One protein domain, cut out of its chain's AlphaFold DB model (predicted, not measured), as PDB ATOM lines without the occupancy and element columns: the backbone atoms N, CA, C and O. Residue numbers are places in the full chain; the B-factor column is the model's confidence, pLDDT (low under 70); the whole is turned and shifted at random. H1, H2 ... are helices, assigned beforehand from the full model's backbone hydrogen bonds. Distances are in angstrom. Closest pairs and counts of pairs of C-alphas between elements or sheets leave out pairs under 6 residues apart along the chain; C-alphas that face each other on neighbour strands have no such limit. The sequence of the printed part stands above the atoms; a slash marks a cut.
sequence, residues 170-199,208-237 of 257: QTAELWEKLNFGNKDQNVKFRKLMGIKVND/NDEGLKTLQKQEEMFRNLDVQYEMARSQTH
ATOM      1  N   GLN A 170      37.519 -25.642 -36.385       61.47
ATOM      2  CA  GLN A 170      36.559 -26.754 -36.277       61.47
ATOM      3  C   GLN A 170      35.168 -26.337 -36.782       61.47
ATOM      4  O   GLN A 170      34.417 -27.149 -37.309       61.47
ATOM      5  N   THR A 171      34.855 -25.041 -36.673       59.22
ATOM      6  CA  THR A 171      33.690 -24.426 -37.302       59.22
ATOM      7  C   THR A 171      33.796 -24.415 -38.826       59.22
ATOM      8  O   THR A 171      32.861 -24.861 -39.470       59.22
ATOM      9  N   ALA A 172      34.911 -23.980 -39.423       64.88
ATOM     10  CA  ALA A 172      35.118 -24.021 -40.871       64.88
ATOM     11  C   ALA A 172      35.010 -25.445 -41.428       64.88
ATOM     12  O   ALA A 172      34.347 -25.631 -42.436       64.88
ATOM     13  N   GLU A 173      35.552 -26.461 -40.753       71.12
ATOM     14  CA  GLU A 173      35.370 -27.860 -41.169       71.12
ATOM     15  C   GLU A 173      33.912 -28.329 -41.073       71.12
ATOM     16  O   GLU A 173      33.444 -29.079 -41.928       71.12
ATOM     17  N   LEU A 174      33.185 -27.910 -40.033       73.75
ATOM     18  CA  LEU A 174      31.771 -28.243 -39.863       73.75
ATOM     19  C   LEU A 174      30.907 -27.578 -40.945       73.75
ATOM     20  O   LEU A 174      29.992 -28.205 -41.473       73.75
ATOM     21  N   TRP A 175      31.231 -26.334 -41.306       70.38
ATOM     22  CA  TRP A 175      30.561 -25.583 -42.366       70.38
ATOM     23  C   TRP A 175      30.953 -26.074 -43.766       70.38
ATOM     24  O   TRP A 175      30.091 -26.163 -44.630       70.38
ATOM     25  N   GLU A 176      32.209 -26.471 -43.991       69.31
ATOM     26  CA  GLU A 176      32.665 -27.104 -45.240       69.31
ATOM     27  C   GLU A 176      31.916 -28.412 -45.527       69.31
ATOM     28  O   GLU A 176      31.613 -28.710 -46.680       69.31
ATOM     29  N   LYS A 177      31.603 -29.183 -44.481       73.81
ATOM     30  CA  LYS A 177      30.875 -30.458 -44.583       73.81
ATOM     31  C   LYS A 177      29.364 -30.285 -44.751       73.81
ATOM     32  O   LYS A 177      28.677 -31.268 -45.035       73.81
ATOM     33  N   LEU A 178      28.829 -29.077 -44.561       75.31
ATOM     34  CA  LEU A 178      27.396 -28.831 -44.651       75.31
ATOM     35  C   LEU A 178      26.977 -28.751 -46.127       75.31
ATOM     36  O   LEU A 178      27.492 -27.941 -46.897       75.31
ATOM     37  N   ASN A 179      26.038 -29.607 -46.533       79.62
ATOM     38  CA  ASN A 179      25.565 -29.662 -47.911       79.62
ATOM     39  C   ASN A 179      24.054 -29.447 -47.989       79.62
ATOM     40  O   ASN A 179      23.277 -30.266 -47.512       79.62
ATOM     41  N   PHE A 180      23.651 -28.356 -48.638       75.88
ATOM     42  CA  PHE A 180      22.247 -27.975 -48.814       75.88
ATOM     43  C   PHE A 180      21.546 -28.707 -49.971       75.88
ATOM     44  O   PHE A 180      20.419 -28.363 -50.316       75.88
ATOM     45  N   GLY A 181      22.213 -29.654 -50.641       71.62
ATOM     46  CA  GLY A 181      21.658 -30.388 -51.788       71.62
ATOM     47  C   GLY A 181      21.553 -29.568 -53.083       71.62
ATOM     48  O   GLY A 181      21.350 -30.134 -54.152       71.62
ATOM     49  N   ASN A 182      21.762 -28.250 -53.017       78.50
ATOM     50  CA  ASN A 182      21.874 -27.357 -54.164       78.50
ATOM     51  C   ASN A 182      23.306 -26.803 -54.260       78.50
ATOM     52  O   ASN A 182      23.790 -26.139 -53.338       78.50
ATOM     53  N   LYS A 183      23.973 -27.069 -55.390       79.00
ATOM     54  CA  LYS A 183      25.370 -26.687 -55.645       79.00
ATOM     55  C   LYS A 183      25.571 -25.170 -55.586       79.00
ATOM     56  O   LYS A 183      26.520 -24.718 -54.953       79.00
ATOM     57  N   ASP A 184      24.644 -24.384 -56.128       80.94
ATOM     58  CA  ASP A 184      24.763 -22.920 -56.164       80.94
ATOM     59  C   ASP A 184      24.613 -22.298 -54.776       80.94
ATOM     60  O   ASP A 184      25.305 -21.340 -54.436       80.94
ATOM     61  N   GLN A 185      23.723 -22.855 -53.950       81.75
ATOM     62  CA  GLN A 185      23.551 -22.408 -52.567       81.75
ATOM     63  C   GLN A 185      24.755 -22.798 -51.712       81.75
ATOM     64  O   GLN A 185      25.181 -22.013 -50.874       81.75
ATOM     65  N   ASN A 186      25.356 -23.961 -51.970       80.75
ATOM     66  CA  ASN A 186      26.585 -24.383 -51.306       80.75
ATOM     67  C   ASN A 186      27.770 -23.474 -51.686       80.75
ATOM     68  O   ASN A 186      28.467 -22.978 -50.808       80.75
ATOM     69  N   VAL A 187      27.946 -23.143 -52.969       83.69
ATOM     70  CA  VAL A 187      28.995 -22.208 -53.419       83.69
ATOM     71  C   VAL A 187      28.790 -20.812 -52.827       83.69
ATOM     72  O   VAL A 187      29.738 -20.223 -52.306       83.69
ATOM     73  N   LYS A 188      27.557 -20.288 -52.846       87.44
ATOM     74  CA  LYS A 188      27.219 -19.006 -52.205       87.44
ATOM     75  C   LYS A 188      27.492 -19.042 -50.706       87.44
ATOM     76  O   LYS A 188      28.078 -18.100 -50.186       87.44
ATOM     77  N   PHE A 189      27.121 -20.128 -50.033       83.69
ATOM     78  CA  PHE A 189      27.378 -20.329 -48.614       83.69
ATOM     79  C   PHE A 189      28.878 -20.366 -48.311       83.69
ATOM     80  O   PHE A 189      29.340 -19.612 -47.465       83.69
ATOM     81  N   ARG A 190      29.669 -21.161 -49.039       84.56
ATOM     82  CA  ARG A 190      31.128 -21.234 -48.860       84.56
ATOM     83  C   ARG A 190      31.786 -19.876 -49.102       84.56
ATOM     84  O   ARG A 190      32.591 -19.438 -48.285       84.56
ATOM     85  N   LYS A 191      31.369 -19.165 -50.155       87.00
ATOM     86  CA  LYS A 191      31.828 -17.801 -50.460       87.00
ATOM     87  C   LYS A 191      31.460 -16.804 -49.357       87.00
ATOM     88  O   LYS A 191      32.302 -15.997 -48.979       87.00
ATOM     89  N   LEU A 192      30.239 -16.871 -48.826       86.56
ATOM     90  CA  LEU A 192      29.770 -16.025 -47.721       86.56
ATOM     91  C   LEU A 192      30.526 -16.317 -46.418       86.56
ATOM     92  O   LEU A 192      30.858 -15.399 -45.678       86.56
ATOM     93  N   MET A 193      30.841 -17.586 -46.170       80.62
ATOM     94  CA  MET A 193      31.599 -18.038 -45.004       80.62
ATOM     95  C   MET A 193      33.115 -17.836 -45.149       80.62
ATOM     96  O   MET A 193      33.868 -18.249 -44.271       80.62
ATOM     97  N   GLY A 194      33.583 -17.229 -46.248       75.69
ATOM     98  CA  GLY A 194      35.009 -17.006 -46.504       75.69
ATOM     99  C   GLY A 194      35.808 -18.292 -46.743       75.69
ATOM    100  O   GLY A 194      37.036 -18.267 -46.737       75.69
ATOM    101  N   ILE A 195      35.126 -19.419 -46.968       77.94
ATOM    102  CA  ILE A 195      35.741 -20.694 -47.321       77.94
ATOM    103  C   ILE A 195      36.156 -20.593 -48.787       77.94
ATOM    104  O   ILE A 195      35.325 -20.639 -49.699       77.94
ATOM    105  N   LYS A 196      37.458 -20.430 -49.018       72.06
ATOM    106  CA  LYS A 196      38.018 -20.371 -50.365       72.06
ATOM    107  C   LYS A 196      37.867 -21.738 -51.032       72.06
ATOM    108  O   LYS A 196      38.393 -22.741 -50.553       72.06
ATOM    109  N   VAL A 197      37.115 -21.775 -52.128       58.88
ATOM    110  CA  VAL A 197      37.016 -22.946 -53.001       58.88
ATOM    111  C   VAL A 197      38.354 -23.067 -53.731       58.88
ATOM    112  O   VAL A 197      38.626 -22.284 -54.632       58.88
ATOM    113  N   ASN A 198      39.219 -23.984 -53.297       48.59
ATOM    114  CA  ASN A 198      40.252 -24.520 -54.181       48.59
ATOM    115  C   ASN A 198      39.580 -25.646 -54.970       48.59
ATOM    116  O   ASN A 198      39.106 -26.610 -54.369       48.59
ATOM    117  N   ASP A 199      39.483 -25.477 -56.284       49.94
ATOM    118  CA  ASP A 199      38.708 -26.307 -57.217       49.94
ATOM    119  C   ASP A 199      39.293 -27.713 -57.484       49.94
ATOM    120  O   ASP A 199      38.943 -28.340 -58.473       49.94
ATOM    121  N   ASN A 208      28.889 -38.477 -45.160       54.94
ATOM    122  CA  ASN A 208      29.319 -38.941 -43.846       54.94
ATOM    123  C   ASN A 208      28.065 -39.033 -42.968       54.94
ATOM    124  O   ASN A 208      27.362 -38.031 -42.812       54.94
ATOM    125  N   ASP A 209      27.806 -40.197 -42.369       56.03
ATOM    126  CA  ASP A 209      26.673 -40.435 -41.459       56.03
ATOM    127  C   ASP A 209      26.583 -39.385 -40.339       56.03
ATOM    128  O   ASP A 209      25.504 -39.036 -39.867       56.03
ATOM    129  N   GLU A 210      27.723 -38.818 -39.950       55.91
ATOM    130  CA  GLU A 210      27.813 -37.729 -38.979       55.91
ATOM    131  C   GLU A 210      27.189 -36.418 -39.485       55.91
ATOM    132  O   GLU A 210      26.533 -35.718 -38.719       55.91
ATOM    133  N   GLY A 211      27.306 -36.104 -40.778       61.16
ATOM    134  CA  GLY A 211      26.655 -34.940 -41.388       61.16
ATOM    135  C   GLY A 211      25.130 -35.064 -41.367       61.16
ATOM    136  O   GLY A 211      24.431 -34.126 -40.983       61.16
ATOM    137  N   LEU A 212      24.613 -36.257 -41.672       64.00
ATOM    138  CA  LEU A 212      23.181 -36.554 -41.592       64.00
ATOM    139  C   LEU A 212      22.662 -36.449 -40.152       64.00
ATOM    140  O   LEU A 212      21.638 -35.812 -39.919       64.00
ATOM    141  N   LYS A 213      23.405 -36.975 -39.170       69.00
ATOM    142  CA  LYS A 213      23.075 -36.824 -37.742       69.00
ATOM    143  C   LYS A 213      23.102 -35.363 -37.293       69.00
ATOM    144  O   LYS A 213      22.264 -34.960 -36.491       69.00
ATOM    145  N   THR A 214      24.031 -34.545 -37.797       69.31
ATOM    146  CA  THR A 214      24.044 -33.107 -37.473       69.31
ATOM    147  C   THR A 214      22.853 -32.365 -38.067       69.31
ATOM    148  O   THR A 214      22.290 -31.520 -37.379       69.31
ATOM    149  N   LEU A 215      22.420 -32.712 -39.285       71.56
ATOM    150  CA  LEU A 215      21.208 -32.154 -39.892       71.56
ATOM    151  C   LEU A 215      19.950 -32.583 -39.135       71.56
ATOM    152  O   LEU A 215      19.116 -31.740 -38.828       71.56
ATOM    153  N   GLN A 216      19.850 -33.855 -38.743       73.56
ATOM    154  CA  GLN A 216      18.758 -34.341 -37.893       73.56
ATOM    155  C   GLN A 216      18.737 -33.621 -36.543       73.56
ATOM    156  O   GLN A 216      17.689 -33.179 -36.092       73.56
ATOM    157  N   LYS A 217      19.901 -33.412 -35.922       78.31
ATOM    158  CA  LYS A 217      20.014 -32.663 -34.666       78.31
ATOM    159  C   LYS A 217      19.638 -31.187 -34.823       78.31
ATOM    160  O   LYS A 217      19.099 -30.590 -33.892       78.31
ATOM    161  N   GLN A 218      19.926 -30.590 -35.980       74.94
ATOM    162  CA  GLN A 218      19.449 -29.249 -36.320       74.94
ATOM    163  C   GLN A 218      17.926 -29.241 -36.489       74.94
ATOM    164  O   GLN A 218      17.272 -28.382 -35.904       74.94
ATOM    165  N   GLU A 219      17.353 -30.216 -37.199       79.62
ATOM    166  CA  GLU A 219      15.903 -30.357 -37.365       79.62
ATOM    167  C   GLU A 219      15.198 -30.558 -36.017       79.62
ATOM    168  O   GLU A 219      14.242 -29.851 -35.717       79.62
ATOM    169  N   GLU A 220      15.714 -31.425 -35.146       84.12
ATOM    170  CA  GLU A 220      15.216 -31.603 -33.779       84.12
ATOM    171  C   GLU A 220      15.291 -30.307 -32.963       84.12
ATOM    172  O   GLU A 220      14.368 -29.999 -32.207       84.12
ATOM    173  N   MET A 221      16.358 -29.512 -33.114       81.62
ATOM    174  CA  MET A 221      16.442 -28.194 -32.479       81.62
ATOM    175  C   MET A 221      15.340 -27.255 -32.973       81.62
ATOM    176  O   MET A 221      14.688 -26.624 -32.144       81.62
ATOM    177  N   PHE A 222      15.102 -27.185 -34.287       89.25
ATOM    178  CA  PHE A 222      14.028 -26.361 -34.850       89.25
ATOM    179  C   PHE A 222      12.653 -26.827 -34.376       89.25
ATOM    180  O   PHE A 222      11.873 -26.011 -33.897       89.25
ATOM    181  N   ARG A 223      12.389 -28.139 -34.379       91.12
ATOM    182  CA  ARG A 223      11.143 -28.705 -33.840       91.12
ATOM    183  C   ARG A 223      10.945 -28.352 -32.370       91.12
ATOM    184  O   ARG A 223       9.847 -27.982 -31.973       91.12
ATOM    185  N   ASN A 224      12.000 -28.426 -31.563       91.75
ATOM    186  CA  ASN A 224      11.932 -28.058 -30.152       91.75
ATOM    187  C   ASN A 224      11.667 -26.560 -29.949       91.75
ATOM    188  O   ASN A 224      10.921 -26.201 -29.040       91.75
ATOM    189  N   LEU A 225      12.261 -25.691 -30.774       89.88
ATOM    190  CA  LEU A 225      12.004 -24.249 -30.743       89.88
ATOM    191  C   LEU A 225      10.574 -23.919 -31.178       89.88
ATOM    192  O   LEU A 225       9.925 -23.110 -30.520       89.88
ATOM    193  N   ASP A 226      10.058 -24.583 -32.212       89.50
ATOM    194  CA  ASP A 226       8.672 -24.431 -32.661       89.50
ATOM    195  C   ASP A 226       7.690 -24.875 -31.574       89.50
ATOM    196  O   ASP A 226       6.765 -24.138 -31.243       89.50
ATOM    197  N   VAL A 227       7.929 -26.023 -30.931       89.31
ATOM    198  CA  VAL A 227       7.111 -26.500 -29.802       89.31
ATOM    199  C   VAL A 227       7.166 -25.518 -28.631       89.31
ATOM    200  O   VAL A 227       6.132 -25.196 -28.048       89.31
ATOM    201  N   GLN A 228       8.348 -24.994 -28.289       84.31
ATOM    202  CA  GLN A 228       8.479 -23.963 -27.253       84.31
ATOM    203  C   GLN A 228       7.724 -22.686 -27.626       84.31
ATOM    204  O   GLN A 228       7.069 -22.096 -26.768       84.31
ATOM    205  N   TYR A 229       7.780 -22.274 -28.891       89.56
ATOM    206  CA  TYR A 229       7.048 -21.122 -29.398       89.56
ATOM    207  C   TYR A 229       5.534 -21.352 -29.354       89.56
ATOM    208  O   TYR A 229       4.805 -20.476 -28.899       89.56
ATOM    209  N   GLU A 230       5.039 -22.531 -29.730       85.56
ATOM    210  CA  GLU A 230       3.623 -22.899 -29.616       85.56
ATOM    211  C   GLU A 230       3.152 -22.963 -28.157       85.56
ATOM    212  O   GLU A 230       2.070 -22.468 -27.825       85.56
ATOM    213  N   MET A 231       3.969 -23.512 -27.256       79.56
ATOM    214  CA  MET A 231       3.693 -23.531 -25.818       79.56
ATOM    215  C   MET A 231       3.659 -22.112 -25.236       79.56
ATOM    216  O   MET A 231       2.702 -21.745 -24.557       79.56
ATOM    217  N   ALA A 232       4.655 -21.279 -25.541       80.62
ATOM    218  CA  ALA A 232       4.700 -19.888 -25.099       80.62
ATOM    219  C   ALA A 232       3.549 -19.070 -25.700       80.62
ATOM    220  O   ALA A 232       2.935 -18.257 -25.009       80.62
ATOM    221  N   ARG A 233       3.204 -19.311 -26.969       82.44
ATOM    222  CA  ARG A 233       2.063 -18.688 -27.637       82.44
ATOM    223  C   ARG A 233       0.762 -19.115 -26.978       82.44
ATOM    224  O   ARG A 233       0.007 -18.242 -26.593       82.44
ATOM    225  N   SER A 234       0.488 -20.400 -26.775       72.81
ATOM    226  CA  SER A 234      -0.744 -20.844 -26.093       72.81
ATOM    227  C   SER A 234      -0.862 -20.296 -24.662       72.81
ATOM    228  O   SER A 234      -1.948 -19.889 -24.244       72.81
ATOM    229  N   GLN A 235       0.260 -20.190 -23.944       70.50
ATOM    230  CA  GLN A 235       0.316 -19.632 -22.593       70.50
ATOM    231  C   GLN A 235       0.081 -18.113 -22.557       70.50
ATOM    232  O   GLN A 235      -0.658 -17.624 -21.707       70.50
ATOM    233  N   THR A 236       0.694 -17.352 -23.465       65.56
ATOM    234  CA  THR A 236       0.622 -15.875 -23.468       65.56
ATOM    235  C   THR A 236      -0.542 -15.328 -24.295       65.56
ATOM    236  O   THR A 236      -1.015 -14.217 -24.053       65.56
ATOM    237  N   HIS A 237      -1.067 -16.109 -25.239       56.91
ATOM    238  CA  HIS A 237      -2.159 -15.691 -26.115       56.91
ATOM    239  C   HIS A 237      -3.511 -15.634 -25.392       56.91
ATOM    240  O   HIS A 237      -4.364 -14.846 -25.789       56.91
TER     241      HIS A 237
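What this domain is: This is residues 170 to 199 and 208 to 237 of the 257 residues of a protein of Mastacembelus armatus (zig-zag eel) (UniProt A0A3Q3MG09). One long straight helix, H3, sticks out as an arm with its residues 216 to 237 from a small body that holds the two short helices H1 and H2, near each other, and the first residues of H3. The printed part has 60 residues with three named helices in the order H1, H2, H3 and no named strand, class all helix. It is only just extended, close to loose, with a radius of gyration of the C-alphas of 16.0 A; it spans 52 by 24 by 22 A.

How they stand to each other: H3, residues 209 to 237, touches no helix and is apart from both H1, residues 170 to 176, and H2, residues 183 to 192. H1 and H2 are close but not clearly touching; their closest C-alphas, of Glu 176 and Arg 190, are 7.1 A apart. They run opposite ways at a tilt of 36 degrees, only just steep. In H1, H2 and H3 every O i to N i+4 pair is within hydrogen-bond range.

Where its parts are: H3 is 41.0 A long, from C-alpha 209 at (26.673, -40.435, -41.459) to C-alpha 237 at (-2.159, -15.691, -26.115). H2 measures 14.0 A and H1 9.8 A, with C-alpha 170 at (36.559, -26.754, -36.277).

The domain as a whole: The farthest C-alphas, of Asp 199 and His 237, are 52.4 A apart. Residues 200 to 207 are not printed, and C-alphas 199 and 208 are 20.7 A apart across this cut, in the link H2 to H3. The link H1 to H2 is short. Mean pLDDT of the printed part is 75.1; 16 residues are under 70, among them 208 to 214.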